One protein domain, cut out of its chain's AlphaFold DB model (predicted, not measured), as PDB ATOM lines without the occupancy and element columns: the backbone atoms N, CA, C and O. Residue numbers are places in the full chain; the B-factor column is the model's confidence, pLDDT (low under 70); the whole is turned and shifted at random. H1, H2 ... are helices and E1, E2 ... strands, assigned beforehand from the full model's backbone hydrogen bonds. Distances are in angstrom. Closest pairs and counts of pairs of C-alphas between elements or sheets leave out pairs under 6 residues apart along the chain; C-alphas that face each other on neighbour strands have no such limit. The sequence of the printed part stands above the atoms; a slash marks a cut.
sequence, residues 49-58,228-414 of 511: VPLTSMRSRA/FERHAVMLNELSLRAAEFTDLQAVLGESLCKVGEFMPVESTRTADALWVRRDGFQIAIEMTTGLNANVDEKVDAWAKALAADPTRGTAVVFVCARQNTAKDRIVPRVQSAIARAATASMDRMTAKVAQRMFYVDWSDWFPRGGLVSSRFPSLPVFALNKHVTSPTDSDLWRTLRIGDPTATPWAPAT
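This is residues 49 to 58 and 228 to 414 of the 511 residues of an uncharacterized protein of Branchiibius sp. NY16-3462-2 (UniProt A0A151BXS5). A strongly twisted sheet of seven strands forms the middle of this domain, with H3 and H4 side by side over one face and the long H1 over the other: three layers, helices on both faces of a sheet. H5 packs on the last part of H3, and little E6, off the sheet, pairs with residues 49 to 50. The printed part has 197 residues, with six named helices and eight named strands in the order H1 E1 H2 E2 E3 H3 E4 H4 H5 E5 H6 E6 E7 E8. The mixed sheet runs E1 E2 E3 E4 E5 E7 E8; the class is mixed, helices and strands, with under half of the residues in named elements. The whole is compact, with a radius of gyration of the C-alphas of 15.9 A and spans of 47 by 42 by 32 A.

The sheet holds E1, residues 250 to 253, E2, 273 to 276, E3, 282 to 288 and 19.5 A long, E4, 314 to 320 and 19.6 A, E5, 357 to 361, E7, 380 to 384, and E8, 397 to 401. H1, residues 229 to 245, is 24.4 A long and begins at C-alpha 229 (-111.330, -13.470, -22.121). H3, 295 to 308, measures 20.2 A and H4, 330 to 342, 18.0 A. The short elements are H2, 259 to 262, H5, 346 to 350, H6, 362 to 365, and E6, 371 to 373. E8 ends at C-alpha 401 (-100.642, 12.735, -30.536).

E3 and E4 are parallel, with N 317 and O 284 at 2.8 A; E4 and E5 are parallel, with N 358 and O 316 at 2.9 A. The hairpin E7 and E8 is antiparallel, with N 383 and O 398 at 2.8 A. E3, H3, E4 and E4, H4 H5, E5 are strand-helix-strand units, parallel neighbour strands joined through helices, with right-handed crossovers. H3 runs along E4 at a height over the sheet of 9.2 A, and H4 along E5 at 8.3 A. H3 and H4 touch at Asp 300 and Ala 341, their closest C-alphas, 5.1 A apart. H1, on the opposite face, runs along E2 at 8.2 A. H2 only grazes the sheet. H6 touches no helix. Every O i to N i+4 pair is within hydrogen-bond range in H1, H3, H4 and H5; H2 and H6 are too short for one.

The C-alphas farthest apart, of Thr 325 and Thr 414, are 48.9 A apart. Residues 59 to 227 are not printed; C-alphas 58 and 228 are 26.8 A apart. The link E7 to E8 is long. Residues 291 to 293, 324 to 328, 389 and 391 have pLDDT under 70.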
ATOM      1  N   VAL A  49     -92.532   6.371 -16.495       96.81
ATOM      2  CA  VAL A  49     -92.688   6.711 -15.077       96.81
ATOM      3  C   VAL A  49     -93.637   5.725 -14.387       96.81
ATOM      4  O   VAL A  49     -94.445   5.080 -15.060       96.81
ATOM      5  N   PRO A  50     -93.572   5.574 -13.052       97.62
ATOM      6  CA  PRO A  50     -94.536   4.759 -12.319       97.62
ATOM      7  C   PRO A  50     -95.977   5.254 -12.513       97.62
ATOM      8  O   PRO A  50     -96.234   6.456 -12.414       97.62
ATOM      9  N   LEU A  51     -96.939   4.345 -12.692       96.38
ATOM     10  CA  LEU A  51     -98.375   4.673 -12.793       96.38
ATOM     11  C   LEU A  51     -98.869   5.508 -11.599       96.38
ATOM     12  O   LEU A  51     -99.711   6.391 -11.756       96.38
ATOM     13  N   THR A  52     -98.319   5.269 -10.407       97.00
ATOM     14  CA  THR A  52     -98.635   6.024  -9.183       97.00
ATOM     15  C   THR A  52     -98.265   7.506  -9.272       97.00
ATOM     16  O   THR A  52     -98.928   8.324  -8.631       97.00
ATOM     17  N   SER A  53     -97.247   7.846 -10.071       96.81
ATOM     18  CA  SER A  53     -96.732   9.211 -10.244       96.81
ATOM     19  C   SER A  53     -97.500  10.035 -11.281       96.81
ATOM     20  O   SER A  53     -97.449  11.262 -11.254       96.81
ATOM     21  N   MET A  54     -98.252   9.383 -12.174       97.38
ATOM     22  CA  MET A  54     -99.067  10.080 -13.167       97.38
ATOM     23  C   MET A  54    -100.230  10.818 -12.505       97.38
ATOM     24  O   MET A  54    -100.853  10.319 -11.561       97.38
ATOM     25  N   ARG A  55    -100.591  11.987 -13.043       96.94
ATOM     26  CA  ARG A  55    -101.830  12.673 -12.659       96.94
ATOM     27  C   ARG A  55    -103.024  11.832 -13.105       96.94
ATOM     28  O   ARG A  55    -103.158  11.546 -14.286       96.94
ATOM     29  N   SER A  56    -103.895  11.477 -12.169       96.94
ATOM     30  CA  SER A  56    -105.038  10.596 -12.413       96.94
ATOM     31  C   SER A  56    -106.359  11.303 -12.148       96.94
ATOM     32  O   SER A  56    -106.479  12.071 -11.191       96.94
ATOM     33  N   ARG A  57    -107.348  11.023 -13.000       96.56
ATOM     34  CA  ARG A  57    -108.759  11.377 -12.794       96.56
ATOM     35  C   ARG A  57    -109.497  10.340 -11.943       96.56
ATOM     36  O   ARG A  57    -110.548  10.652 -11.390       96.56
ATOM     37  N   ALA A  58    -108.966   9.122 -11.843       96.31
ATOM     38  CA  ALA A  58    -109.576   8.049 -11.077       96.31
ATOM     39  C   ALA A  58    -109.296   8.234  -9.576       96.31
ATOM     40  O   ALA A  58    -108.147   8.455  -9.175       96.31
ATOM     41  N   PHE A 228    -113.417 -14.111 -26.005       85.25
ATOM     42  CA  PHE A 228    -111.960 -14.122 -25.868       85.25
ATOM     43  C   PHE A 228    -111.585 -13.383 -24.579       85.25
ATOM     44  O   PHE A 228    -111.416 -12.162 -24.595       85.25
ATOM     45  N   GLU A 229    -111.497 -14.096 -23.445       88.44
ATOM     46  CA  GLU A 229    -111.330 -13.470 -22.121       88.44
ATOM     47  C   GLU A 229    -110.101 -12.560 -22.058       88.44
ATOM     48  O   GLU A 229    -110.194 -11.423 -21.597       88.44
ATOM     49  N   ARG A 230    -108.967 -13.042 -22.580       90.25
ATOM     50  CA  ARG A 230    -107.710 -12.287 -22.616       90.25
ATOM     51  C   ARG A 230    -107.839 -10.967 -23.370       90.25
ATOM     52  O   ARG A 230    -107.364  -9.943 -22.885       90.25
ATOM     53  N   HIS A 231    -108.456 -10.993 -24.550       91.12
ATOM     54  CA  HIS A 231    -108.640  -9.802 -25.384       91.12
ATOM     55  C   HIS A 231    -109.527  -8.776 -24.673       91.12
ATOM     56  O   HIS A 231    -109.097  -7.638 -24.494       91.12
ATOM     57  N   ALA A 232    -110.678  -9.208 -24.145       93.06
ATOM     58  CA  ALA A 232    -111.591  -8.331 -23.417       93.06
ATOM     59  C   ALA A 232    -110.922  -7.701 -22.184       93.06
ATOM     60  O   ALA A 232    -110.935  -6.485 -22.028       93.06
ATOM     61  N   VAL A 233    -110.268  -8.496 -21.331       94.69
ATOM     62  CA  VAL A 233    -109.628  -7.975 -20.111       94.69
ATOM     63  C   VAL A 233    -108.515  -6.969 -20.436       94.69
ATOM     64  O   VAL A 233    -108.409  -5.950 -19.752       94.69
ATOM     65  N   MET A 234    -107.705  -7.204 -21.474       94.62
ATOM     66  CA  MET A 234    -106.651  -6.258 -21.873       94.62
ATOM     67  C   MET A 234    -107.226  -4.962 -22.453       94.62
ATOM     68  O   MET A 234    -106.789  -3.876 -22.074       94.62
ATOM     69  N   LEU A 235    -108.231  -5.057 -23.320       96.62
ATOM     70  CA  LEU A 235    -108.926  -3.898 -23.880       96.62
ATOM     71  C   LEU A 235    -109.595  -3.041 -22.802       96.62
ATOM     72  O   LEU A 235    -109.518  -1.809 -22.839       96.62
ATOM     73  N   ASN A 236    -110.215  -3.697 -21.822       97.69
ATOM     74  CA  ASN A 236    -110.883  -3.040 -20.707       97.69
ATOM     75  C   ASN A 236    -109.870  -2.289 -19.839       97.69
ATOM     76  O   ASN A 236    -110.110  -1.139 -19.474       97.69
ATOM     77  N   GLU A 237    -108.708  -2.889 -19.565       98.12
ATOM     78  CA  GLU A 237    -107.633  -2.215 -18.832       98.12
ATOM     79  C   GLU A 237    -107.077  -1.017 -19.608       98.12
ATOM     80  O   GLU A 237    -106.895   0.055 -19.028       98.12
ATOM     81  N   LEU A 238    -106.858  -1.164 -20.917       98.44
ATOM     82  CA  LEU A 238    -106.405  -0.062 -21.763       98.44
ATOM     83  C   LEU A 238    -107.396   1.108 -21.735       98.44
ATOM     84  O   LEU A 238    -106.996   2.254 -21.539       98.44
ATOM     85  N   SER A 239    -108.688   0.816 -21.883       98.69
ATOM     86  CA  SER A 239    -109.740   1.836 -21.882       98.69
ATOM     87  C   SER A 239    -109.892   2.508 -20.515       98.69
ATOM     88  O   SER A 239    -110.068   3.722 -20.448       98.69
ATOM     89  N   LEU A 240    -109.737   1.762 -19.413       98.69
ATOM     90  CA  LEU A 240    -109.689   2.335 -18.062       98.69
ATOM     91  C   LEU A 240    -108.488   3.269 -17.876       98.69
ATOM     92  O   LEU A 240    -108.626   4.309 -17.238       98.69
ATOM     93  N   ARG A 241    -107.321   2.942 -18.442       98.50
ATOM     94  CA  ARG A 241    -106.140   3.823 -18.395       98.50
ATOM     95  C   ARG A 241    -106.319   5.067 -19.243       98.50
ATOM     96  O   ARG A 241    -105.978   6.153 -18.782       98.50
ATOM     97  N   ALA A 242    -106.882   4.929 -20.442       98.62
ATOM     98  CA  ALA A 242    -107.229   6.072 -21.278       98.62
ATOM     99  C   ALA A 242    -108.176   7.011 -20.512       98.62
ATOM    100  O   ALA A 242    -107.872   8.190 -20.343       98.62
ATOM    101  N   ALA A 243    -109.247   6.477 -19.923       98.44
ATOM    102  CA  ALA A 243    -110.165   7.222 -19.063       98.44
ATOM    103  C   ALA A 243    -109.512   7.858 -17.824       98.44
ATOM    104  O   ALA A 243    -109.960   8.902 -17.346       98.44
ATOM    105  N   GLU A 244    -108.496   7.212 -17.251       98.31
ATOM    106  CA  GLU A 244    -107.803   7.683 -16.053       98.31
ATOM    107  C   GLU A 244    -106.845   8.847 -16.345       98.31
ATOM    108  O   GLU A 244    -106.802   9.809 -15.572       98.31
ATOM    109  N   PHE A 245    -106.069   8.755 -17.427       98.38
ATOM    110  CA  PHE A 245    -104.905   9.618 -17.666       98.38
ATOM    111  C   PHE A 245    -105.079  10.641 -18.787       98.38
ATOM    112  O   PHE A 245    -104.224  11.511 -18.939       98.38
ATOM    113  N   THR A 246    -106.152  10.560 -19.572       98.00
ATOM    114  CA  THR A 246    -106.404  11.473 -20.696       98.00
ATOM    115  C   THR A 246    -107.612  12.366 -20.417       98.00
ATOM    116  O   THR A 246    -108.369  12.158 -19.459       98.00
ATOM    117  N   ASP A 247    -107.825  13.349 -21.291       95.25
ATOM    118  CA  ASP A 247    -108.983  14.237 -21.222       95.25
ATOM    119  C   ASP A 247    -110.169  13.790 -22.093       95.25
ATOM    120  O   ASP A 247    -111.021  14.600 -22.443       95.25
ATOM    121  N   LEU A 248    -110.244  12.500 -22.441       97.25
ATOM    122  CA  LEU A 248    -111.371  11.940 -23.191       97.25
ATOM    123  C   LEU A 248    -112.715  12.219 -22.491       97.25
ATOM    124  O   LEU A 248    -112.813  12.192 -21.254       97.25
ATOM    125  N   GLN A 249    -113.744  12.453 -23.308       95.50
ATOM    126  CA  GLN A 249    -115.136  12.617 -22.896       95.50
ATOM    127  C   GLN A 249    -115.759  11.282 -22.495       95.50
ATOM    128  O   GLN A 249    -116.471  11.221 -21.498       95.50
ATOM    129  N   ALA A 250    -115.498  10.228 -23.268       96.88
ATOM    130  CA  ALA A 250    -116.071   8.909 -23.038       96.88
ATOM    131  C   ALA A 250    -115.126   7.797 -23.498       96.88
ATOM    132  O   ALA A 250    -114.350   7.967 -24.441       96.88
ATOM    133  N   VAL A 251    -115.237   6.643 -22.840       98.06
ATOM    134  CA  VAL A 251    -114.724   5.363 -23.345       98.06
ATOM    135  C   VAL A 251    -115.876   4.365 -23.356       98.06
ATOM    136  O   VAL A 251    -116.568   4.191 -22.351       98.06
ATOM    137  N   LEU A 252    -116.105   3.741 -24.504       97.12
ATOM    138  CA  LEU A 252    -117.238   2.862 -24.760       97.12
ATOM    139  C   LEU A 252    -116.721   1.480 -25.160       97.12
ATOM    140  O   LEU A 252    -115.759   1.372 -25.920       97.12
ATOM    141  N   GLY A 253    -117.359   0.437 -24.634       95.31
ATOM    142  CA  GLY A 253    -117.039  -0.947 -24.977       95.31
ATOM    143  C   GLY A 253    -117.771  -1.437 -26.226       95.31
ATOM    144  O   GLY A 253    -118.740  -0.822 -26.680       95.31
ATOM    145  N   GLU A 254    -117.320  -2.575 -26.749       92.62
ATOM    146  CA  GLU A 254    -117.725  -3.188 -28.021       92.62
ATOM    147  C   GLU A 254    -119.235  -3.168 -28.305       92.62
ATOM    148  O   GLU A 254    -119.650  -2.907 -29.431       92.62
ATOM    149  N   SER A 255    -120.099  -3.393 -27.306       90.56
ATOM    150  CA  SER A 255    -121.551  -3.446 -27.551       90.56
ATOM    151  C   SER A 255    -122.163  -2.121 -28.010       90.56
ATOM    152  O   SER A 255    -123.279  -2.123 -28.531       90.56
ATOM    153  N   LEU A 256    -121.437  -1.011 -27.846       91.56
ATOM    154  CA  LEU A 256    -121.815   0.318 -28.323       91.56
ATOM    155  C   LEU A 256    -121.035   0.777 -29.558       91.56
ATOM    156  O   LEU A 256    -121.192   1.916 -29.981       91.56
ATOM    157  N   CYS A 257    -120.190  -0.085 -30.116       93.25
ATOM    158  CA  CYS A 257    -119.203   0.297 -31.115       93.25
ATOM    159  C   CYS A 257    -119.508  -0.304 -32.490       93.25
ATOM    160  O   CYS A 257    -118.575  -0.649 -33.217       93.25
ATOM    161  N   LYS A 258    -120.785  -0.462 -32.875       92.88
ATOM    162  CA  LYS A 258    -121.089  -0.836 -34.264       92.88
ATOM    163  C   LYS A 258    -120.804   0.348 -35.171       92.88
ATOM    164  O   LYS A 258    -121.292   1.447 -34.930       92.88
ATOM    165  N   VAL A 259    -120.040   0.108 -36.227       93.31
ATOM    166  CA  VAL A 259    -119.517   1.155 -37.108       93.31
ATOM    167  C   VAL A 259    -120.641   2.005 -37.693       93.31
ATOM    168  O   VAL A 259    -120.574   3.222 -37.586       93.31
ATOM    169  N   GLY A 260    -121.710   1.392 -38.208       89.69
ATOM    170  CA  GLY A 260    -122.832   2.146 -38.780       89.69
ATOM    171  C   GLY A 260    -123.688   2.932 -37.779       89.69
ATOM    172  O   GLY A 260    -124.613   3.621 -38.188       89.69
ATOM    173  N   GLU A 261    -123.423   2.829 -36.473       88.12
ATOM    174  CA  GLU A 261    -124.150   3.591 -35.451       88.12
ATOM    175  C   GLU A 261    -123.407   4.857 -35.010       88.12
ATOM    176  O   GLU A 261    -124.043   5.784 -34.513       88.12
ATOM    177  N   PHE A 262    -122.082   4.909 -35.174       88.75
ATOM    178  CA  PHE A 262    -121.284   6.093 -34.829       88.75
ATOM    179  C   PHE A 262    -120.618   6.753 -36.042       88.75
ATOM    180  O   PHE A 262    -120.237   7.916 -35.951       88.75
ATOM    181  N   MET A 263    -120.536   6.053 -37.176       90.94
ATOM    182  CA  MET A 263    -120.157   6.603 -38.477       90.94
ATOM    183  C   MET A 263    -121.369   6.567 -39.417       90.94
ATOM    184  O   MET A 263    -122.102   5.576 -39.417       90.94
ATOM    185  N   PRO A 264    -121.566   7.583 -40.274       88.88
ATOM    186  CA  PRO A 264    -122.640   7.595 -41.265       88.88
ATOM    187  C   PRO A 264    -122.280   6.725 -42.484       88.88
ATOM    188  O   PRO A 264    -122.194   7.205 -43.611       88.88
ATOM    189  N   VAL A 265    -122.018   5.439 -42.241       92.56
ATOM    190  CA  VAL A 265    -121.648   4.444 -43.255       92.56
ATOM    191  C   VAL A 265    -122.402   3.142 -43.010       92.56
ATOM    192  O   VAL A 265    -122.607   2.729 -41.869       92.56
ATOM    193  N   GLU A 266    -122.774   2.439 -44.074       91.19
ATOM    194  CA  GLU A 266    -123.382   1.118 -43.938       91.19
ATOM    195  C   GLU A 266    -122.316   0.081 -43.570       91.19
ATOM    196  O   GLU A 266    -121.452  -0.284 -44.369       91.19
ATOM    197  N   SER A 267    -122.342  -0.384 -42.321       90.25
ATOM    198  CA  SER A 267    -121.403  -1.392 -41.836       90.25
ATOM    199  C   SER A 267    -121.980  -2.177 -40.666       90.25
ATOM    200  O   SER A 267    -122.425  -1.613 -39.667       90.25
ATOM    201  N   THR A 268    -121.903  -3.502 -40.763       88.38
ATOM    202  CA  THR A 268    -122.247  -4.437 -39.679       88.38
ATOM    203  C   THR A 268    -121.075  -4.696 -38.731       88.38
ATOM    204  O   THR A 268    -121.212  -5.440 -37.759       88.38
ATOM    205  N   ARG A 269    -119.904  -4.108 -39.007       90.31
ATOM    206  CA  ARG A 269    -118.710  -4.291 -38.180       90.31
ATOM    207  C   ARG A 269    -118.851  -3.596 -36.842       90.31
ATOM    208  O   ARG A 269    -119.623  -2.656 -36.680       90.31
ATOM    209  N   THR A 270    -118.062  -4.069 -35.893       93.06
ATOM    210  CA  THR A 270    -117.997  -3.530 -34.541       93.06
ATOM    211  C   THR A 270    -116.531  -3.316 -34.187       93.06
ATOM    212  O   THR A 270    -115.738  -4.228 -34.404       93.06
ATOM    213  N   ALA A 271    -116.181  -2.123 -33.707       95.94
ATOM    214  CA  ALA A 271    -114.866  -1.868 -33.124       95.94
ATOM    215  C   ALA A 271    -114.786  -2.509 -31.737       95.94
ATOM    216  O   ALA A 271    -115.802  -2.610 -31.048       95.94
ATOM    217  N   ASP A 272    -113.589  -2.876 -31.284       96.19
ATOM    218  CA  ASP A 272    -113.431  -3.465 -29.954       96.19
ATOM    219  C   ASP A 272    -113.800  -2.441 -28.858       96.19
ATOM    220  O   ASP A 272    -114.501  -2.762 -27.894       96.19
ATOM    221  N   ALA A 273    -113.374  -1.185 -29.017       98.00
ATOM    222  CA  ALA A 273    -113.782  -0.063 -28.170       98.00
ATOM    223  C   ALA A 273    -113.833   1.251 -28.964       98.00
ATOM    224  O   ALA A 273    -113.249   1.362 -30.043       98.00
ATOM    225  N   LEU A 274    -114.493   2.264 -28.403       98.31
ATOM    226  CA  LEU A 274    -114.559   3.615 -28.958       98.31
ATOM    227  C   LEU A 274    -114.179   4.632 -27.885       98.31
ATOM    228  O   LEU A 274    -114.779   4.678 -26.809       98.31
ATOM    229  N   TRP A 275    -113.179   5.457 -28.167       98.56
ATOM    230  CA  TRP A 275    -112.801   6.589 -27.326       98.56
ATOM    231  C   TRP A 275    -113.268   7.880 -27.977       98.56
ATOM    232  O   TRP A 275    -113.075   8.083 -29.171       98.56
ATOM    233  N   VAL A 276    -113.871   8.766 -27.192       97.88
ATOM    234  CA  VAL A 276    -114.447  10.015 -27.695       97.88
ATOM    235  C   VAL A 276    -113.740  11.184 -27.034       97.88
ATOM    236  O   VAL A 276    -113.701  11.282 -25.806       97.88
ATOM    237  N   ARG A 277    -113.160  12.071 -27.840       97.25
ATOM    238  CA  ARG A 277    -112.571  13.331 -27.378       97.25
ATOM    239  C   ARG A 277    -113.647  14.345 -27.000       97.25
ATOM    240  O   ARG A 277    -114.811  14.216 -27.361       97.25
ATOM    241  N   ARG A 278    -113.243  15.388 -26.276       94.56
ATOM    242  CA  ARG A 278    -114.141  16.477 -25.853       94.56
ATOM    243  C   ARG A 278    -114.662  17.353 -26.982       94.56
ATOM    244  O   ARG A 278    -115.630  18.067 -26.776       94.56
ATOM    245  N   ASP A 279    -114.016  17.331 -28.136       93.69
ATOM    246  CA  ASP A 279    -114.520  18.002 -29.328       93.69
ATOM    247  C   ASP A 279    -115.451  17.114 -30.155       93.69
ATOM    248  O   ASP A 279    -116.011  17.607 -31.123       93.69
ATOM    249  N   GLY A 280    -115.639  15.845 -29.770       95.06
ATOM    250  CA  GLY A 280    -116.474  14.871 -30.468       95.06
ATOM    251  C   GLY A 280    -115.718  13.925 -31.395       95.06
ATOM    252  O   GLY A 280    -116.327  12.981 -31.892       95.06
ATOM    253  N   PHE A 281    -114.409  14.118 -31.595       97.00
ATOM    254  CA  PHE A 281    -113.620  13.223 -32.441       97.00
ATOM    255  C   PHE A 281    -113.581  11.805 -31.858       97.00
ATOM    256  O   PHE A 281    -113.316  11.603 -30.666       97.00
ATOM    257  N   GLN A 282    -113.827  10.822 -32.716       98.00
ATOM    258  CA  GLN A 282    -113.971   9.418 -32.368       98.00
ATOM    259  C   GLN A 282    -112.701   8.639 -32.726       98.00
ATOM    260  O   GLN A 282    -112.146   8.753 -33.817       98.00
ATOM    261  N   ILE A 283    -112.237   7.816 -31.794       98.69
ATOM    262  CA  ILE A 283    -111.061   6.964 -31.947       98.69
ATOM    263  C   ILE A 283    -111.511   5.523 -31.712       98.69
ATOM    264  O   ILE A 283    -111.678   5.086 -30.572       98.69
ATOM    265  N   ALA A 284    -111.738   4.793 -32.798       98.56
ATOM    266  CA  ALA A 284    -112.014   3.368 -32.761       98.56
ATOM    267  C   ALA A 284    -110.736   2.602 -32.399       98.56
ATOM    268  O   ALA A 284    -109.661   2.864 -32.941       98.56
ATOM    269  N   ILE A 285    -110.846   1.647 -31.485       98.50
ATOM    270  CA  ILE A 285    -109.734   0.814 -31.032       98.50
ATOM    271  C   ILE A 285    -109.950  -0.606 -31.535       98.50
ATOM    272  O   ILE A 285    -111.022  -1.181 -31.355       98.50
ATOM    273  N   GLU A 286    -108.904  -1.175 -32.125       97.44
ATOM    274  CA  GLU A 286    -108.833  -2.578 -32.526       97.44
ATOM    275  C   GLU A 286    -107.623  -3.211 -31.850       97.44
ATOM    276  O   GLU A 286    -106.480  -2.840 -32.121       97.44
ATOM    277  N   MET A 287    -107.847  -4.176 -30.967       95.00
ATOM    278  CA  MET A 287    -106.773  -4.853 -30.257       95.00
ATOM    279  C   MET A 287    -106.446  -6.191 -30.907       95.00
ATOM    280  O   MET A 287    -107.300  -7.046 -31.128       95.00
ATOM    281  N   THR A 288    -105.157  -6.409 -31.151       90.38
ATOM    282  CA  THR A 288    -104.630  -7.681 -31.639       90.38
ATOM    283  C   THR A 288    -103.649  -8.253 -30.627       90.38
ATOM    284  O   THR A 288    -102.642  -7.633 -30.293       90.38
ATOM    285  N   THR A 289    -103.939  -9.459 -30.142       82.88
ATOM    286  CA  THR A 289    -103.165 -10.130 -29.083       82.88
ATOM    287  C   THR A 289    -102.308 -11.284 -29.609       82.88
ATOM    288  O   THR A 289    -101.579 -11.918 -28.850       82.88
ATOM    289  N   GLY A 290    -102.423 -11.595 -30.904       77.38
ATOM    290  CA  GLY A 290    -101.779 -12.719 -31.579       77.38
ATOM    291  C   GLY A 290    -101.822 -12.570 -33.104       77.38
ATOM    292  O   GLY A 290    -102.463 -11.665 -33.633       77.38
ATOM    293  N   LEU A 291    -101.133 -13.454 -33.828       67.94
ATOM    294  CA  LEU A 291    -101.138 -13.478 -35.296       67.94
ATOM    295  C   LEU A 291    -102.434 -14.119 -35.815       67.94
ATOM    296  O   LEU A 291    -102.444 -15.290 -36.184       67.94
ATOM    297  N   ASN A 292    -103.522 -13.358 -35.848       68.88
ATOM    298  CA  ASN A 292    -104.771 -13.827 -36.444       68.88
ATOM    299  C   ASN A 292    -104.684 -13.758 -37.979       68.88
ATOM    300  O   ASN A 292    -104.090 -12.830 -38.533       68.88
ATOM    301  N   ALA A 293    -105.285 -14.724 -38.680       63.34
ATOM    302  CA  ALA A 293    -105.301 -14.746 -40.147       63.34
ATOM    303  C   ALA A 293    -105.989 -13.503 -40.750       63.34
ATOM    304  O   ALA A 293    -105.567 -13.038 -41.803       63.34
ATOM    305  N   ASN A 294    -106.936 -12.900 -40.022       85.56
ATOM    306  CA  ASN A 294    -107.860 -11.892 -40.550       85.56
ATOM    307  C   ASN A 294    -107.422 -10.436 -40.285       85.56
ATOM    308  O   ASN A 294    -108.235  -9.522 -40.410       85.56
ATOM    309  N   VAL A 295    -106.168 -10.190 -39.875       89.62
ATOM    310  CA  VAL A 295    -105.678  -8.816 -39.629       89.62
ATOM    311  C   VAL A 295    -105.795  -7.967 -40.897       89.62
ATOM    312  O   VAL A 295    -106.328  -6.866 -40.838       89.62
ATOM    313  N   ASP A 296    -105.365  -8.491 -42.045       93.00
ATOM    314  CA  ASP A 296    -105.414  -7.768 -43.320       93.00
ATOM    315  C   ASP A 296    -106.855  -7.414 -43.727       93.00
ATOM    316  O   ASP A 296    -107.133  -6.277 -44.101       93.00
ATOM    317  N   GLU A 297    -107.794  -8.351 -43.561       94.12
ATOM    318  CA  GLU A 297    -109.221  -8.130 -43.830       94.12
ATOM    319  C   GLU A 297    -109.831  -7.072 -42.904       94.12
ATOM    320  O   GLU A 297    -110.605  -6.226 -43.355       94.12
ATOM    321  N   LYS A 298    -109.483  -7.098 -41.607       93.88
ATOM    322  CA  LYS A 298    -109.907  -6.080 -40.635       93.88
ATOM    323  C   LYS A 298    -109.347  -4.701 -40.984       93.88
ATOM    324  O   LYS A 298    -110.046  -3.703 -40.852       93.88
ATOM    325  N   VAL A 299    -108.098  -4.623 -41.422       96.44
ATOM    326  CA  VAL A 299    -107.465  -3.348 -41.772       96.44
ATOM    327  C   VAL A 299    -108.068  -2.774 -43.061       96.44
ATOM    328  O   VAL A 299    -108.454  -1.605 -43.085       96.44
ATOM    329  N   ASP A 300    -108.242  -3.590 -44.106       96.88
ATOM    330  CA  ASP A 300    -108.877  -3.169 -45.365       96.88
ATOM    331  C   ASP A 300    -110.321  -2.689 -45.160       96.88
ATOM    332  O   ASP A 300    -110.759  -1.687 -45.727       96.88
ATOM    333  N   ALA A 301    -111.053  -3.378 -44.294       96.38
ATOM    334  CA  ALA A 301    -112.388  -2.996 -43.881       96.38
ATOM    335  C   ALA A 301    -112.488  -1.596 -43.289       96.38
ATOM    336  O   ALA A 301    -113.371  -0.825 -43.666       96.38
ATOM    337  N   TRP A 302    -111.597  -1.289 -42.349       97.75
ATOM    338  CA  TRP A 302    -111.532   0.027 -41.735       97.75
ATOM    339  C   TRP A 302    -111.159   1.086 -42.762       97.75
ATOM    340  O   TRP A 302    -111.790   2.136 -42.796       97.75
ATOM    341  N   ALA A 303    -110.217   0.790 -43.660       97.50
ATOM    342  CA  ALA A 303    -109.868   1.698 -44.747       97.50
ATOM    343  C   ALA A 303    -111.076   2.021 -45.648       97.50
ATOM    344  O   ALA A 303    -111.285   3.182 -45.995       97.50
ATOM    345  N   LYS A 304    -111.910   1.019 -45.977       97.25
ATOM    346  CA  LYS A 304    -113.172   1.207 -46.719       97.25
ATOM    347  C   LYS A 304    -114.175   2.067 -45.949       97.25
ATOM    348  O   LYS A 304    -114.695   3.024 -46.512       97.25
ATOM    349  N   ALA A 305    -114.413   1.762 -44.672       97.19
ATOM    350  CA  ALA A 305    -115.341   2.525 -43.836       97.19
ATOM    351  C   ALA A 305    -114.895   3.987 -43.672       97.19
ATOM    352  O   ALA A 305    -115.705   4.899 -43.794       97.19
ATOM    353  N   LEU A 306    -113.598   4.226 -43.462       97.25
ATOM    354  CA  LEU A 306    -113.041   5.572 -43.362       97.25
ATOM    355  C   LEU A 306    -113.143   6.330 -44.686       97.25
ATOM    356  O   LEU A 306    -113.447   7.521 -44.668       97.25
ATOM    357  N   ALA A 307    -112.904   5.674 -45.824       97.00
ATOM    358  CA  ALA A 307    -113.060   6.301 -47.134       97.00
ATOM    359  C   ALA A 307    -114.511   6.721 -47.413       97.00
ATOM    360  O   ALA A 307    -114.730   7.773 -48.006       97.00
ATOM    361  N   ALA A 308    -115.478   5.927 -46.946       96.44
ATOM    362  CA  ALA A 308    -116.903   6.202 -47.087       96.44
ATOM    363  C   ALA A 308    -117.442   7.245 -46.091       96.44
ATOM    364  O   ALA A 308    -118.532   7.756 -46.312       96.44
ATOM    365  N   ASP A 309    -116.717   7.561 -45.012       94.88
ATOM    366  CA  ASP A 309    -117.155   8.524 -43.996       94.88
ATOM    367  C   ASP A 309    -116.930   9.986 -44.445       94.88
ATOM    368  O   ASP A 309    -115.785  10.463 -44.426       94.88
ATOM    369  N   PRO A 310    -117.998  10.741 -44.785       91.94
ATOM    370  CA  PRO A 310    -117.891  12.137 -45.201       91.94
ATOM    371  C   PRO A 310    -117.498  13.081 -44.059       91.94
ATOM    372  O   PRO A 310    -116.980  14.168 -44.314       91.94
ATOM    373  N   THR A 311    -117.734  12.698 -42.802       91.81
ATOM    374  CA  THR A 311    -117.511  13.579 -41.646       91.81
ATOM    375  C   THR A 311    -116.041  13.691 -41.271       91.81
ATOM    376  O   THR A 311    -115.631  14.664 -40.631       91.81
ATOM    377  N   ARG A 312    -115.253  12.668 -41.637       93.62
ATOM    378  CA  ARG A 312    -113.862  12.478 -41.210       93.62
ATOM    379  C   ARG A 312    -113.696  12.552 -39.686       93.62
ATOM    380  O   ARG A 312    -112.606  12.858 -39.208       93.62
ATOM    381  N   GLY A 313    -114.769  12.285 -38.935       94.88
ATOM    382  CA  GLY A 313    -114.829  12.396 -37.476       94.88
ATOM    383  C   GLY A 313    -114.301  11.183 -36.733       94.88
ATOM    384  O   GLY A 313    -114.222  11.219 -35.509       94.88
ATOM    385  N   THR A 314    -113.916  10.132 -37.460       97.06
ATOM    386  CA  THR A 314    -113.365   8.903 -36.892       97.06
ATOM    387  C   THR A 314    -111.945   8.633 -37.377       97.06
ATOM    388  O   THR A 314    -111.638   8.772 -38.563       97.06
ATOM    389  N   ALA A 315    -111.102   8.150 -36.467       98.00
ATOM    390  CA  ALA A 315    -109.882   7.412 -36.776       98.00
ATOM    391  C   ALA A 315    -109.880   6.034 -36.104       98.00
ATOM    392  O   ALA A 315    -110.619   5.800 -35.151       98.00
ATOM    393  N   VAL A 316    -109.018   5.136 -36.578       98.38
ATOM    394  CA  VAL A 316    -108.803   3.807 -35.992       98.38
ATOM    395  C   VAL A 316    -107.367   3.657 -35.492       98.38
ATOM    396  O   VAL A 316    -106.416   4.049 -36.171       98.38
ATOM    397  N   VAL A 317    -107.204   3.070 -34.307       98.62
ATOM    398  CA  VAL A 317    -105.910   2.713 -33.719       98.62
ATOM    399  C   VAL A 317    -105.850   1.200 -33.520       98.62
ATOM    400  O   VAL A 317    -106.596   0.632 -32.721       98.62
ATOM    401  N   PHE A 318    -104.917   0.554 -34.216       97.88
ATOM    402  CA  PHE A 318    -104.597  -0.858 -34.035       97.88
ATOM    403  C   PHE A 318    -103.580  -1.027 -32.902       97.88
ATOM    404  O   PHE A 318    -102.413  -0.653 -33.026       97.88
ATOM    405  N   VAL A 319    -104.013  -1.609 -31.788       97.12
ATOM    406  CA  VAL A 319    -103.179  -1.843 -30.607       97.12
ATOM    407  C   VAL A 319    -102.629  -3.267 -30.639       97.12
ATOM    408  O   VAL A 319    -103.375  -4.244 -30.561       97.12
ATOM    409  N   CYS A 320    -101.308  -3.393 -30.716       94.19
ATOM    410  CA  CYS A 320    -100.608  -4.673 -30.683       94.19
ATOM    411  C   CYS A 320    -100.265  -5.044 -29.232       94.19
ATOM    412  O   CYS A 320     -99.307  -4.526 -28.665       94.19
ATOM    413  N   ALA A 321    -101.032  -5.950 -28.623       91.06
ATOM    414  CA  ALA A 321    -100.848  -6.402 -27.241       91.06
ATOM    415  C   ALA A 321    -100.185  -7.791 -27.194       91.06
ATOM    416  O   ALA A 321    -100.840  -8.812 -26.964       91.06
ATOM    417  N   ARG A 322     -98.873  -7.838 -27.449       84.56
ATOM    418  CA  ARG A 322     -98.078  -9.078 -27.495       84.56
ATOM    419  C   ARG A 322     -97.315  -9.326 -26.192       84.56
ATOM    420  O   ARG A 322     -96.853  -8.394 -25.549       84.56
ATOM    421  N   GLN A 323     -97.156 -10.593 -25.816       70.75
ATOM    422  CA  GLN A 323     -96.144 -10.991 -24.827       70.75
ATOM    423  C   GLN A 323     -94.801 -11.187 -25.546       70.75
ATOM    424  O   GLN A 323     -94.802 -11.592 -26.706       70.75
ATOM    425  N   ASN A 324     -93.675 -10.944 -24.866       59.81
ATOM    426  CA  ASN A 324     -92.322 -10.985 -25.457       59.81
ATOM    427  C   ASN A 324     -91.972 -12.297 -26.191       59.81
ATOM    428  O   ASN A 324     -91.080 -12.306 -27.029       59.81
ATOM    429  N   THR A 325     -92.667 -13.401 -25.910       53.25
ATOM    430  CA  THR A 325     -92.466 -14.702 -26.570       53.25
ATOM    431  C   THR A 325     -93.263 -14.860 -27.874       53.25
ATOM    432  O   THR A 325     -92.973 -15.745 -28.681       53.25
ATOM    433  N   ALA A 326     -94.269 -14.015 -28.119       53.16
ATOM    434  CA  ALA A 326     -95.091 -14.051 -29.320       53.16
ATOM    435  C   ALA A 326     -94.430 -13.239 -30.448       53.16
ATOM    436  O   ALA A 326     -94.544 -12.017 -30.486       53.16
ATOM    437  N   LYS A 327     -93.749 -13.968 -31.348       53.38
ATOM    438  CA  LYS A 327     -93.268 -13.618 -32.704       53.38
ATOM    439  C   LYS A 327     -93.274 -12.116 -33.043       53.38
ATOM    440  O   LYS A 327     -94.341 -11.543 -33.265       53.38
ATOM    441  N   ASP A 328     -92.085 -11.565 -33.301       65.50
ATOM    442  CA  ASP A 328     -91.775 -10.213 -33.826       65.50
ATOM    443  C   ASP A 328     -92.492  -9.793 -35.130       65.50
ATOM    444  O   ASP A 328     -92.168  -8.778 -35.736       65.50
ATOM    445  N   ARG A 329     -93.484 -10.557 -35.596       80.69
ATOM    446  CA  ARG A 329     -94.178 -10.369 -36.870       80.69
ATOM    447  C   ARG A 329     -95.515  -9.633 -36.766       80.69
ATOM    448  O   ARG A 329     -96.004  -9.199 -37.802       80.69
ATOM    449  N   ILE A 330     -96.128  -9.495 -35.579       87.25
ATOM    450  CA  ILE A 330     -97.450  -8.835 -35.456       87.25
ATOM    451  C   ILE A 330     -97.353  -7.367 -35.875       87.25
ATOM    452  O   ILE A 330     -98.105  -6.941 -36.748       87.25
ATOM    453  N   VAL A 331     -96.407  -6.620 -35.295       89.06
ATOM    454  CA  VAL A 331     -96.238  -5.187 -35.580       89.06
ATOM    455  C   VAL A 331     -95.896  -4.951 -37.058       89.06
ATOM    456  O   VAL A 331     -96.653  -4.221 -37.697       89.06
ATOM    457  N   PRO A 332     -94.886  -5.619 -37.661       89.50
ATOM    458  CA  PRO A 332     -94.636  -5.497 -39.098       89.50
ATOM    459  C   PRO A 332     -95.848  -5.848 -39.966       89.50
ATOM    460  O   PRO A 332     -96.132  -5.150 -40.934       89.50
ATOM    461  N   ARG A 333     -96.614  -6.894 -39.617       90.75
ATOM    462  CA  ARG A 333     -97.816  -7.267 -40.376       90.75
ATOM    463  C   ARG A 333     -98.888  -6.179 -40.316       90.75
ATOM    464  O   ARG A 333     -99.446  -5.846 -41.355       90.75
ATOM    465  N   VAL A 334     -99.163  -5.628 -39.132       92.81
ATOM    466  CA  VAL A 334    -100.126  -4.530 -38.951       92.81
ATOM    467  C   VAL A 334     -99.667  -3.286 -39.709       92.81
ATOM    468  O   VAL A 334    -100.454  -2.715 -40.459       92.81
ATOM    469  N   GLN A 335     -98.390  -2.916 -39.597       92.75
ATOM    470  CA  GLN A 335     -97.798  -1.808 -40.350       92.75
ATOM    471  C   GLN A 335     -97.998  -1.987 -41.861       92.75
ATOM    472  O   GLN A 335     -98.570  -1.118 -42.518       92.75
ATOM    473  N   SER A 336     -97.577  -3.128 -42.418       92.12
ATOM    474  CA  SER A 336     -97.711  -3.385 -43.853       92.12
ATOM    475  C   SER A 336     -99.172  -3.442 -44.298       92.12
ATOM    476  O   SER A 336     -99.491  -2.961 -45.382       92.12
ATOM    477  N   ALA A 337    -100.068  -4.005 -43.482       94.62
ATOM    478  CA  ALA A 337    -101.495  -4.028 -43.776       94.62
ATOM    479  C   ALA A 337    -102.077  -2.609 -43.837       94.62
ATOM    480  O   ALA A 337    -102.799  -2.300 -44.782       94.62
ATOM    481  N   ILE A 338    -101.739  -1.738 -42.876       95.25
ATOM    482  CA  ILE A 338    -102.222  -0.348 -42.835       95.25
ATOM    483  C   ILE A 338    -101.690   0.430 -44.035       95.25
ATOM    484  O   ILE A 338    -102.484   1.055 -44.731       95.25
ATOM    485  N   ALA A 339    -100.382   0.356 -44.303       93.75
ATOM    486  CA  ALA A 339     -99.760   1.047 -45.430       93.75
ATOM    487  C   ALA A 339    -100.432   0.664 -46.754       93.75
ATOM    488  O   ALA A 339    -100.905   1.536 -47.476       93.75
ATOM    489  N   ARG A 340    -100.577  -0.643 -47.023       94.38
ATOM    490  CA  ARG A 340    -101.260  -1.131 -48.230       94.38
ATOM    491  C   ARG A 340    -102.722  -0.701 -48.286       94.38
ATOM    492  O   ARG A 340    -103.178  -0.235 -49.322       94.38
ATOM    493  N   ALA A 341    -103.473  -0.883 -47.200       95.75
ATOM    494  CA  ALA A 341    -104.901  -0.596 -47.194       95.75
ATOM    495  C   ALA A 341    -105.177   0.901 -47.364       95.75
ATOM    496  O   ALA A 341    -106.063   1.268 -48.130       95.75
ATOM    497  N   ALA A 342    -104.420   1.771 -46.699       94.12
ATOM    498  CA  ALA A 342    -104.634   3.212 -46.753       94.12
ATOM    499  C   ALA A 342    -104.385   3.811 -48.148       94.12
ATOM    500  O   ALA A 342    -105.026   4.802 -48.495       94.12
ATOM    501  N   THR A 343    -103.508   3.201 -48.950       92.19
ATOM    502  CA  THR A 343    -103.125   3.689 -50.288       92.19
ATOM    503  C   THR A 343    -103.673   2.834 -51.436       92.19
ATOM    504  O   THR A 343    -103.293   3.036 -52.584       92.19
ATOM    505  N   ALA A 344    -104.573   1.880 -51.162       94.06
ATOM    506  CA  ALA A 344    -105.026   0.904 -52.161       94.06
ATOM    507  C   ALA A 344    -105.854   1.493 -53.322       94.06
ATOM    508  O   ALA A 344    -106.011   0.831 -54.345       94.06
ATOM    509  N   SER A 345    -106.431   2.692 -53.175       94.38
ATOM    510  CA  SER A 345    -107.221   3.344 -54.230       94.38
ATOM    511  C   SER A 345    -107.193   4.873 -54.138       94.38
ATOM    512  O   SER A 345    -106.949   5.438 -53.068       94.38
ATOM    513  N   MET A 346    -107.500   5.548 -55.256       92.50
ATOM    514  CA  MET A 346    -107.623   7.014 -55.322       92.50
ATOM    515  C   MET A 346    -108.663   7.560 -54.338       92.50
ATOM    516  O   MET A 346    -108.427   8.600 -53.720       92.50
ATOM    517  N   ASP A 347    -109.767   6.839 -54.132       94.31
ATOM    518  CA  ASP A 347    -110.809   7.226 -53.175       94.31
ATOM    519  C   ASP A 347    -110.262   7.273 -51.744       94.31
ATOM    520  O   ASP A 347    -110.494   8.237 -51.015       94.31
ATOM    521  N   ARG A 348    -109.459   6.275 -51.343       94.62
ATOM    522  CA  ARG A 348    -108.848   6.222 -50.001       94.62
ATOM    523  C   ARG A 348    -107.822   7.334 -49.796       94.62
ATOM    524  O   ARG A 348    -107.773   7.934 -48.719       94.62
ATOM    525  N   MET A 349    -107.040   7.638 -50.831       90.75
ATOM    526  CA  MET A 349    -106.075   8.739 -50.796       90.75
ATOM    527  C   MET A 349    -106.777  10.099 -50.704       90.75
ATOM    528  O   MET A 349    -106.458  10.893 -49.821       90.75
ATOM    529  N   THR A 350    -107.803  10.332 -51.528       91.31
ATOM    530  CA  THR A 350    -108.620  11.561 -51.515       91.31
ATOM    531  C   THR A 350    -109.351  11.742 -50.185       91.31
ATOM    532  O   THR A 350    -109.431  12.847 -49.640       91.31
ATOM    533  N   ALA A 351    -109.828  10.642 -49.600       92.50
ATOM    534  CA  ALA A 351    -110.436  10.627 -48.278       92.50
ATOM    535  C   ALA A 351    -109.413  10.730 -47.131       92.50
ATOM    536  O   ALA A 351    -109.812  10.712 -45.965       92.50
ATOM    537  N   LYS A 352    -108.107  10.849 -47.409       92.44
ATOM    538  CA  LYS A 352    -107.042  10.964 -46.397       92.44
ATOM    539  C   LYS A 352    -107.058   9.805 -45.383       92.44
ATOM    540  O   LYS A 352    -106.827  10.015 -44.193       92.44
ATOM    541  N   VAL A 353    -107.330   8.572 -45.829       95.00
ATOM    542  CA  VAL A 353    -107.395   7.385 -44.948       95.00
ATOM    543  C   VAL A 353    -106.078   7.155 -44.201       95.00
ATOM    544  O   VAL A 353    -106.100   6.862 -43.009       95.00
ATOM    545  N   ALA A 354    -104.933   7.380 -44.854       92.31
ATOM    546  CA  ALA A 354    -103.606   7.268 -44.238       92.31
ATOM    547  C   ALA A 354    -103.423   8.163 -43.000       92.31
ATOM    548  O   ALA A 354    -102.650   7.838 -42.103       92.31
ATOM    549  N   GLN A 355    -104.159   9.275 -42.929       92.62
ATOM    550  CA  GLN A 355    -104.105  10.201 -41.803       92.62
ATOM    551  C   GLN A 355    -105.065   9.807 -40.672       92.62
ATOM    552  O   GLN A 355    -105.062  10.464 -39.645       92.62
ATOM    553  N   ARG A 356    -105.887   8.761 -40.845       95.81
ATOM    554  CA  ARG A 356    -106.911   8.304 -39.887       95.81
ATOM    555  C   ARG A 356    -106.747   6.833 -39.486       95.81
ATOM    556  O   ARG A 356    -107.593   6.296 -38.776       95.81
ATOM    557  N   MET A 357    -105.672   6.178 -39.926       97.19
ATOM    558  CA  MET A 357    -105.315   4.813 -39.541       97.19
ATOM    559  C   MET A 357    -103.962   4.807 -38.846       97.19
ATOM    560  O   MET A 357    -102.956   5.233 -39.411       97.19
ATOM    561  N   PHE A 358    -103.943   4.294 -37.623       97.38
ATOM    562  CA  PHE A 358    -102.780   4.339 -36.752       97.38
ATOM    563  C   PHE A 358    -102.522   2.980 -36.119       97.38
ATOM    564  O   PHE A 358    -103.415   2.137 -36.043       97.38
ATOM    565  N   TYR A 359    -101.318   2.780 -35.597       96.94
ATOM    566  CA  TYR A 359    -101.040   1.644 -34.726       96.94
ATOM    567  C   TYR A 359    -100.176   2.049 -33.535       96.94
ATOM    568  O   TYR A 359     -99.599   3.137 -33.488       96.94
ATOM    569  N   VAL A 360    -100.093   1.146 -32.566       96.50
ATOM    570  CA  VAL A 360     -99.221   1.259 -31.395       96.50
ATOM    571  C   VAL A 360     -98.940  -0.128 -30.824       96.50
ATOM    572  O   VAL A 360     -99.827  -0.987 -30.826       96.50
ATOM    573  N   ASP A 361     -97.723  -0.378 -30.340       94.06
ATOM    574  CA  ASP A 361     -97.448  -1.544 -29.498       94.06
ATOM    575  C   ASP A 361     -97.818  -1.200 -28.049       94.06
ATOM    576  O   ASP A 361     -97.502  -0.121 -27.549       94.06
ATOM    577  N   TRP A 362     -98.489  -2.114 -27.347       94.94
ATOM    578  CA  TRP A 362     -98.824  -1.932 -25.932       94.94
ATOM    579  C   TRP A 362     -97.601  -1.534 -25.101       94.94
ATOM    580  O   TRP A 362     -97.710  -0.688 -24.215       94.94
ATOM    581  N   SER A 363     -96.440  -2.125 -25.399       93.38
ATOM    582  CA  SER A 363     -95.180  -1.848 -24.706       93.38
ATOM    583  C   SER A 363     -94.672  -0.417 -24.915       93.38
ATOM    584  O   SER A 363     -94.056   0.146 -24.012       93.38
ATOM    585  N   ASP A 364     -95.036   0.243 -26.022       95.19
ATOM    586  CA  ASP A 364     -94.694   1.650 -26.235       95.19
ATOM    587  C   ASP A 364     -95.375   2.559 -25.210       95.19
ATOM    588  O   ASP A 364     -94.767   3.531 -24.756       95.19
ATOM    589  N   TRP A 365     -96.603   2.230 -24.795       97.25
ATOM    590  CA  TRP A 365     -97.310   2.921 -23.714       97.25
ATOM    591  C   TRP A 365     -96.974   2.372 -22.328       97.25
ATOM    592  O   TRP A 365     -96.823   3.158 -21.394       97.25
ATOM    593  N   PHE A 366     -96.863   1.052 -22.179       95.75
ATOM    594  CA  PHE A 366     -96.725   0.351 -20.901       95.75
ATOM    595  C   PHE A 366     -95.632  -0.723 -21.011       95.75
ATOM    596  O   PHE A 366     -95.943  -1.901 -21.214       95.75
ATOM    597  N   PRO A 367     -94.347  -0.356 -20.868       92.75
ATOM    598  CA  PRO A 367     -93.224  -1.243 -21.195       92.75
ATOM    599  C   PRO A 367     -93.066  -2.410 -20.213       92.75
ATOM    600  O   PRO A 367     -92.439  -3.416 -20.529       92.75
ATOM    601  N   ARG A 368     -93.612  -2.272 -18.999       91.44
ATOM    602  CA  ARG A 368     -93.686  -3.310 -17.964       91.44
ATOM    603  C   ARG A 368     -94.811  -2.993 -16.982       91.44
ATOM    604  O   ARG A 368     -95.325  -1.873 -16.960       91.44
ATOM    605  N   GLY A 369     -95.151  -3.958 -16.130       91.56
ATOM    606  CA  GLY A 369     -96.136  -3.756 -15.072       91.56
ATOM    607  C   GLY A 369     -95.768  -2.587 -14.159       91.56
ATOM    608  O   GLY A 369     -94.616  -2.438 -13.753       91.56
ATOM    609  N   GLY A 370     -96.748  -1.732 -13.869       94.56
ATOM    610  CA  GLY A 370     -96.565  -0.569 -13.000       94.56
ATOM    611  C   GLY A 370     -95.955   0.665 -13.675       94.56
ATOM    612  O   GLY A 370     -95.928   1.717 -13.036       94.56
ATOM    613  N   LEU A 371     -95.497   0.580 -14.931       96.50
ATOM    614  CA  LEU A 371     -94.949   1.718 -15.678       96.50
ATOM    615  C   LEU A 371     -95.869   2.180 -16.808       96.50
ATOM    616  O   LEU A 371     -96.617   1.400 -17.395       96.50
ATOM    617  N   VAL A 372     -95.747   3.459 -17.145       97.50
ATOM    618  CA  VAL A 372     -96.451   4.099 -18.255       97.50
ATOM    619  C   VAL A 372     -95.585   5.189 -18.878       97.50
ATOM    620  O   VAL A 372     -94.773   5.821 -18.201       97.50
ATOM    621  N   SER A 373     -95.740   5.417 -20.178       97.25
ATOM    622  CA  SER A 373     -95.158   6.571 -20.853       97.25
ATOM    623  C   SER A 373     -95.703   7.856 -20.229       97.25
ATOM    624  O   SER A 373     -96.915   8.066 -20.162       97.25
ATOM    625  N   SER A 374     -94.812   8.770 -19.849       97.12
ATOM    626  CA  SER A 374     -95.193  10.125 -19.420       97.12
ATOM    627  C   SER A 374     -96.004  10.890 -20.479       97.12
ATOM    628  O   SER A 374     -96.721  11.834 -20.150       97.12
ATOM    629  N   ARG A 375     -95.932  10.461 -21.746       96.94
ATOM    630  CA  ARG A 375     -96.656  11.033 -22.888       96.94
ATOM    631  C   ARG A 375     -98.017  10.385 -23.131       96.94
ATOM    632  O   ARG A 375     -98.782  10.902 -23.936       96.94
ATOM    633  N   PHE A 376     -98.361   9.302 -22.432       98.19
ATOM    634  CA  PHE A 376     -99.645   8.611 -22.585       98.19
ATOM    635  C   PHE A 376    -100.893   9.526 -22.548       98.19
ATOM    636  O   PHE A 376    -101.807   9.267 -23.328       98.19
ATOM    637  N   PRO A 377    -100.955  10.626 -21.758       97.75
ATOM    638  CA  PRO A 377    -102.104  11.539 -21.760       97.75
ATOM    639  C   PRO A 377    -102.460  12.137 -23.127       97.75
ATOM    640  O   PRO A 377    -103.622  12.467 -23.352       97.75
ATOM    641  N   SER A 378    -101.491  12.263 -24.043       96.69
ATOM    642  CA  SER A 378    -101.727  12.746 -25.410       96.69
ATOM    643  C   SER A 378    -102.005  11.622 -26.416       96.69
ATOM    644  O   SER A 378    -102.115  11.895 -27.610       96.69
ATOM    645  N   LEU A 379    -102.069  10.368 -25.953       98.06
ATOM    646  CA  LEU A 379    -102.238   9.150 -26.752       98.06
ATOM    647  C   LEU A 379    -101.281   9.111 -27.960       98.06
ATOM    648  O   LEU A 379    -101.719   9.238 -29.102       98.06
ATOM    649  N   PRO A 380     -99.958   9.005 -27.743       98.00
ATOM    650  CA  PRO A 380     -99.014   8.911 -28.846       98.00
ATOM    651  C   PRO A 380     -99.273   7.629 -29.646       98.00
ATOM    652  O   PRO A 380     -99.435   6.560 -29.061       98.00
ATOM    653  N   VAL A 381     -99.322   7.742 -30.968       97.56
ATOM    654  CA  VAL A 381     -99.531   6.638 -31.915       97.56
ATOM    655  C   VAL A 381     -98.583   6.788 -33.100       97.56
ATOM    656  O   VAL A 381     -98.096   7.887 -33.376       97.56
ATOM    657  N   PHE A 382     -98.348   5.702 -33.830       96.50
ATOM    658  CA  PHE A 382     -97.649   5.751 -35.107       96.50
ATOM    659  C   PHE A 382     -98.640   5.975 -36.247       96.50
ATOM    660  O   PHE A 382     -99.623   5.245 -36.395       96.50
ATOM    661  N   ALA A 383     -98.354   6.986 -37.056       93.69
ATOM    662  CA  ALA A 383     -99.118   7.396 -38.221       93.69
ATOM    663  C   ALA A 383     -98.270   7.284 -39.480       93.69
ATOM    664  O   ALA A 383     -97.053   7.466 -39.417       93.69
ATOM    665  N   LEU A 384     -98.913   7.041 -40.621       90.94
ATOM    666  CA  LEU A 384     -98.221   7.149 -41.898       90.94
ATOM    667  C   LEU A 384     -97.749   8.595 -42.111       90.94
ATOM    668  O   LEU A 384     -98.429   9.564 -41.743       90.94
ATOM    669  N   ASN A 385     -96.563   8.743 -42.691       85.38
ATOM    670  CA  ASN A 385     -96.040  10.040 -43.086       85.38
ATOM    671  C   ASN A 385     -96.952  10.663 -44.155       85.38
ATOM    672  O   ASN A 385     -97.467   9.974 -45.034       85.38
ATOM    673  N   LYS A 386     -97.162  11.987 -44.101       75.25
ATOM    674  CA  LYS A 386     -98.095  12.683 -45.014       75.25
ATOM    675  C   LYS A 386     -97.711  12.571 -46.495       75.25
ATOM    676  O   LYS A 386     -98.565  12.751 -47.354       75.25
ATOM    677  N   HIS A 387     -96.435  12.306 -46.766       73.19
ATOM    678  CA  HIS A 387     -95.864  12.198 -48.107       73.19
ATOM    679  C   HIS A 387     -95.798  10.760 -48.624       73.19
ATOM    680  O   HIS A 387     -95.320  10.561 -49.736       73.19
ATOM    681  N   VAL A 388     -96.256   9.776 -47.842       70.31
ATOM    682  CA  VAL A 388     -96.242   8.376 -48.268       70.31
ATOM    683  C   VAL A 388     -97.204   8.207 -49.434       70.31
ATOM    684  O   VAL A 388     -98.421   8.314 -49.273       70.31
ATOM    685  N   THR A 389     -96.643   7.946 -50.611       68.94
ATOM    686  CA  THR A 389     -97.394   7.602 -51.826       68.94
ATOM    687  C   THR A 389     -97.259   6.121 -52.165       68.94
ATOM    688  O   THR A 389     -98.093   5.592 -52.901       68.94
ATOM    689  N   SER A 390     -96.264   5.431 -51.588       70.25
ATOM    690  CA  SER A 390     -96.016   4.006 -51.787       70.25
ATOM    691  C   SER A 390     -95.778   3.272 -50.460       70.25
ATOM    692  O   SER A 390     -95.067   3.769 -49.589       70.25
ATOM    693  N   PRO A 391     -96.277   2.031 -50.293       67.25
ATOM    694  CA  PRO A 391     -95.976   1.203 -49.121       67.25
ATOM    695  C   PRO A 391     -94.502   0.761 -49.020       67.25
ATOM    696  O   PRO A 391     -94.153   0.070 -48.065       67.25
ATOM    697  N   THR A 392     -93.650   1.107 -49.992       74.19
ATOM    698  CA  THR A 392     -92.213   0.771 -50.032       74.19
ATOM    699  C   THR A 392     -91.291   1.907 -49.583       74.19
ATOM    700  O   THR A 392     -90.075   1.750 -49.670       74.19
ATOM    701  N   ASP A 393     -91.831   3.049 -49.150       71.06
ATOM    702  CA  ASP A 393     -91.012   4.190 -48.727       71.06
ATOM    703  C   ASP A 393     -90.157   3.830 -47.491       71.06
ATOM    704  O   ASP A 393     -90.524   2.982 -46.677       71.06
ATOM    705  N   SER A 394     -88.978   4.440 -47.344       70.44
ATOM    706  CA  SER A 394     -88.043   4.110 -46.254       70.44
ATOM    707  C   SER A 394     -88.387   4.780 -44.918       70.44
ATOM    708  O   SER A 394     -88.039   4.247 -43.866       70.44
ATOM    709  N   ASP A 395     -89.100   5.910 -44.946       79.38
ATOM    710  CA  ASP A 395     -89.561   6.658 -43.769       79.38
ATOM    711  C   ASP A 395     -91.098   6.714 -43.729       79.38
ATOM    712  O   ASP A 395     -91.731   7.746 -43.958       79.38
ATOM    713  N   LEU A 396     -91.726   5.556 -43.507       84.94
ATOM    714  CA  LEU A 396     -93.187   5.417 -43.568       84.94
ATOM    715  C   LEU A 396     -93.909   5.994 -42.354       84.94
ATOM    716  O   LEU A 396     -95.077   6.357 -42.473       84.94
ATOM    717  N   TRP A 397     -93.268   6.026 -41.187       90.75
ATOM    718  CA  TRP A 397     -93.963   6.177 -39.912       90.75
ATOM    719  C   TRP A 397     -93.464   7.374 -39.123       90.75
ATOM    720  O   TRP A 397     -92.277   7.526 -38.866       90.75
ATOM    721  N   ARG A 398     -94.411   8.166 -38.630       91.69
ATOM    722  CA  ARG A 398     -94.172   9.268 -37.699       91.69
ATOM    723  C   ARG A 398     -94.982   9.084 -36.425       91.69
ATOM    724  O   ARG A 398     -96.000   8.398 -36.420       91.69
ATOM    725  N   THR A 399     -94.564   9.737 -35.345       93.62
ATOM    726  CA  THR A 399     -95.363   9.787 -34.112       93.62
ATOM    727  C   THR A 399     -96.370  10.934 -34.176       93.62
ATOM    728  O   THR A 399     -96.011  12.058 -34.524       93.62
ATOM    729  N   LEU A 400     -97.617  10.665 -33.796       94.06
ATOM    730  CA  LEU A 400     -98.709  11.635 -33.700       94.06
ATOM    731  C   LEU A 400     -99.368  11.552 -32.318       94.06
ATOM    732  O   LEU A 400     -99.366  10.498 -31.693       94.06
ATOM    733  N   ARG A 401     -99.944  12.655 -31.832       95.69
ATOM    734  CA  ARG A 401    -100.642  12.735 -30.536       95.69
ATOM    735  C   ARG A 401    -102.153  12.778 -30.755       95.69
ATOM    736  O   ARG A 401    -102.737  13.854 -30.781       95.69
ATOM    737  N   ILE A 402    -102.792  11.625 -30.955       96.81
ATOM    738  CA  ILE A 402    -104.203  11.589 -31.391       96.81
ATOM    739  C   ILE A 402    -105.184  12.108 -30.323       96.81
ATOM    740  O   ILE A 402    -106.278  12.573 -30.648       96.81
ATOM    741  N   GLY A 403    -104.788  12.056 -29.049       94.94
ATOM    742  CA  GLY A 403    -105.575  12.575 -27.931       94.94
ATOM    743  C   GLY A 403    -105.550  14.100 -27.805       94.94
ATOM    744  O   GLY A 403    -106.314  14.639 -27.011       94.94
ATOM    745  N   ASP A 404    -104.690  14.790 -28.559       93.88
ATOM    746  CA  ASP A 404    -104.499  16.239 -28.498       93.88
ATOM    747  C   ASP A 404    -105.203  16.934 -29.679       93.88
ATOM    748  O   ASP A 404    -104.760  16.785 -30.824       93.88
ATOM    749  N   PRO A 405    -106.259  17.733 -29.433       92.88
ATOM    750  CA  PRO A 405    -106.974  18.424 -30.500       92.88
ATOM    751  C   PRO A 405    -106.159  19.425 -31.302       92.88
ATOM    752  O   PRO A 405    -106.545  19.765 -32.413       92.88
ATOM    753  N   THR A 406    -105.025  19.886 -30.780       92.50
ATOM    754  CA  THR A 406    -104.132  20.777 -31.529       92.50
ATOM    755  C   THR A 406    -103.270  20.010 -32.531       92.50
ATOM    756  O   THR A 406    -102.973  20.515 -33.610       92.50
ATOM    757  N   ALA A 407    -102.904  18.763 -32.210       88.50
ATOM    758  CA  ALA A 407    -102.094  17.908 -33.074       88.50
ATOM    759  C   ALA A 407    -102.937  17.201 -34.149       88.50
ATOM    760  O   ALA A 407    -102.470  16.990 -35.268       88.50
ATOM    761  N   THR A 408    -104.176  16.840 -33.812       90.88
ATOM    762  CA  THR A 408    -105.165  16.278 -34.741       90.88
ATOM    763  C   THR A 408    -106.452  17.096 -34.667       90.88
ATOM    764  O   THR A 408    -107.411  16.684 -34.000       90.88
ATOM    765  N   PRO A 409    -106.471  18.283 -35.300       93.12
ATOM    766  CA  PRO A 409    -107.641  19.143 -35.291       93.12
ATOM    767  C   PRO A 409    -108.796  18.474 -36.023       93.12
ATOM    768  O   PRO A 409    -108.621  17.860 -37.075       93.12
ATOM    769  N   TRP A 410    -109.981  18.610 -35.444       94.62
ATOM    770  CA  TRP A 410    -111.229  18.205 -36.058       94.62
ATOM    771  C   TRP A 410    -112.340  19.141 -35.598       94.62
ATOM    772  O   TRP A 410    -112.328  19.637 -34.472       94.62
ATOM    773  N   ALA A 411    -113.301  19.379 -36.482       93.12
ATOM    774  CA  ALA A 411    -114.526  20.077 -36.151       93.12
ATOM    775  C   ALA A 411    -115.680  19.495 -36.978       93.12
ATOM    776  O   ALA A 411    -115.466  19.090 -38.126       93.12
ATOM    777  N   PRO A 412    -116.909  19.489 -36.437       90.69
ATOM    778  CA  PRO A 412    -118.093  19.154 -37.211       90.69
ATOM    779  C   PRO A 412    -118.214  20.060 -38.445       90.69
ATOM    780  O   PRO A 412    -118.086  21.279 -38.345       90.69
ATOM    781  N   ALA A 413    -118.478  19.464 -39.609       90.62
ATOM    782  CA  ALA A 413    -118.578  20.200 -40.873       90.62
ATOM    783  C   ALA A 413    -119.764  21.182 -40.937       90.62
ATOM    784  O   ALA A 413    -119.714  22.155 -41.689       90.62
ATOM    785  N   THR A 414    -120.830  20.931 -40.170       90.44
ATOM    786  CA  THR A 414    -122.039  21.764 -40.131       90.44
ATOM    787  C   THR A 414    -122.502  21.998 -38.696       90.44
ATOM    788  O   THR A 414    -122.069  21.318 -37.760       90.44
TER     789      THR A 414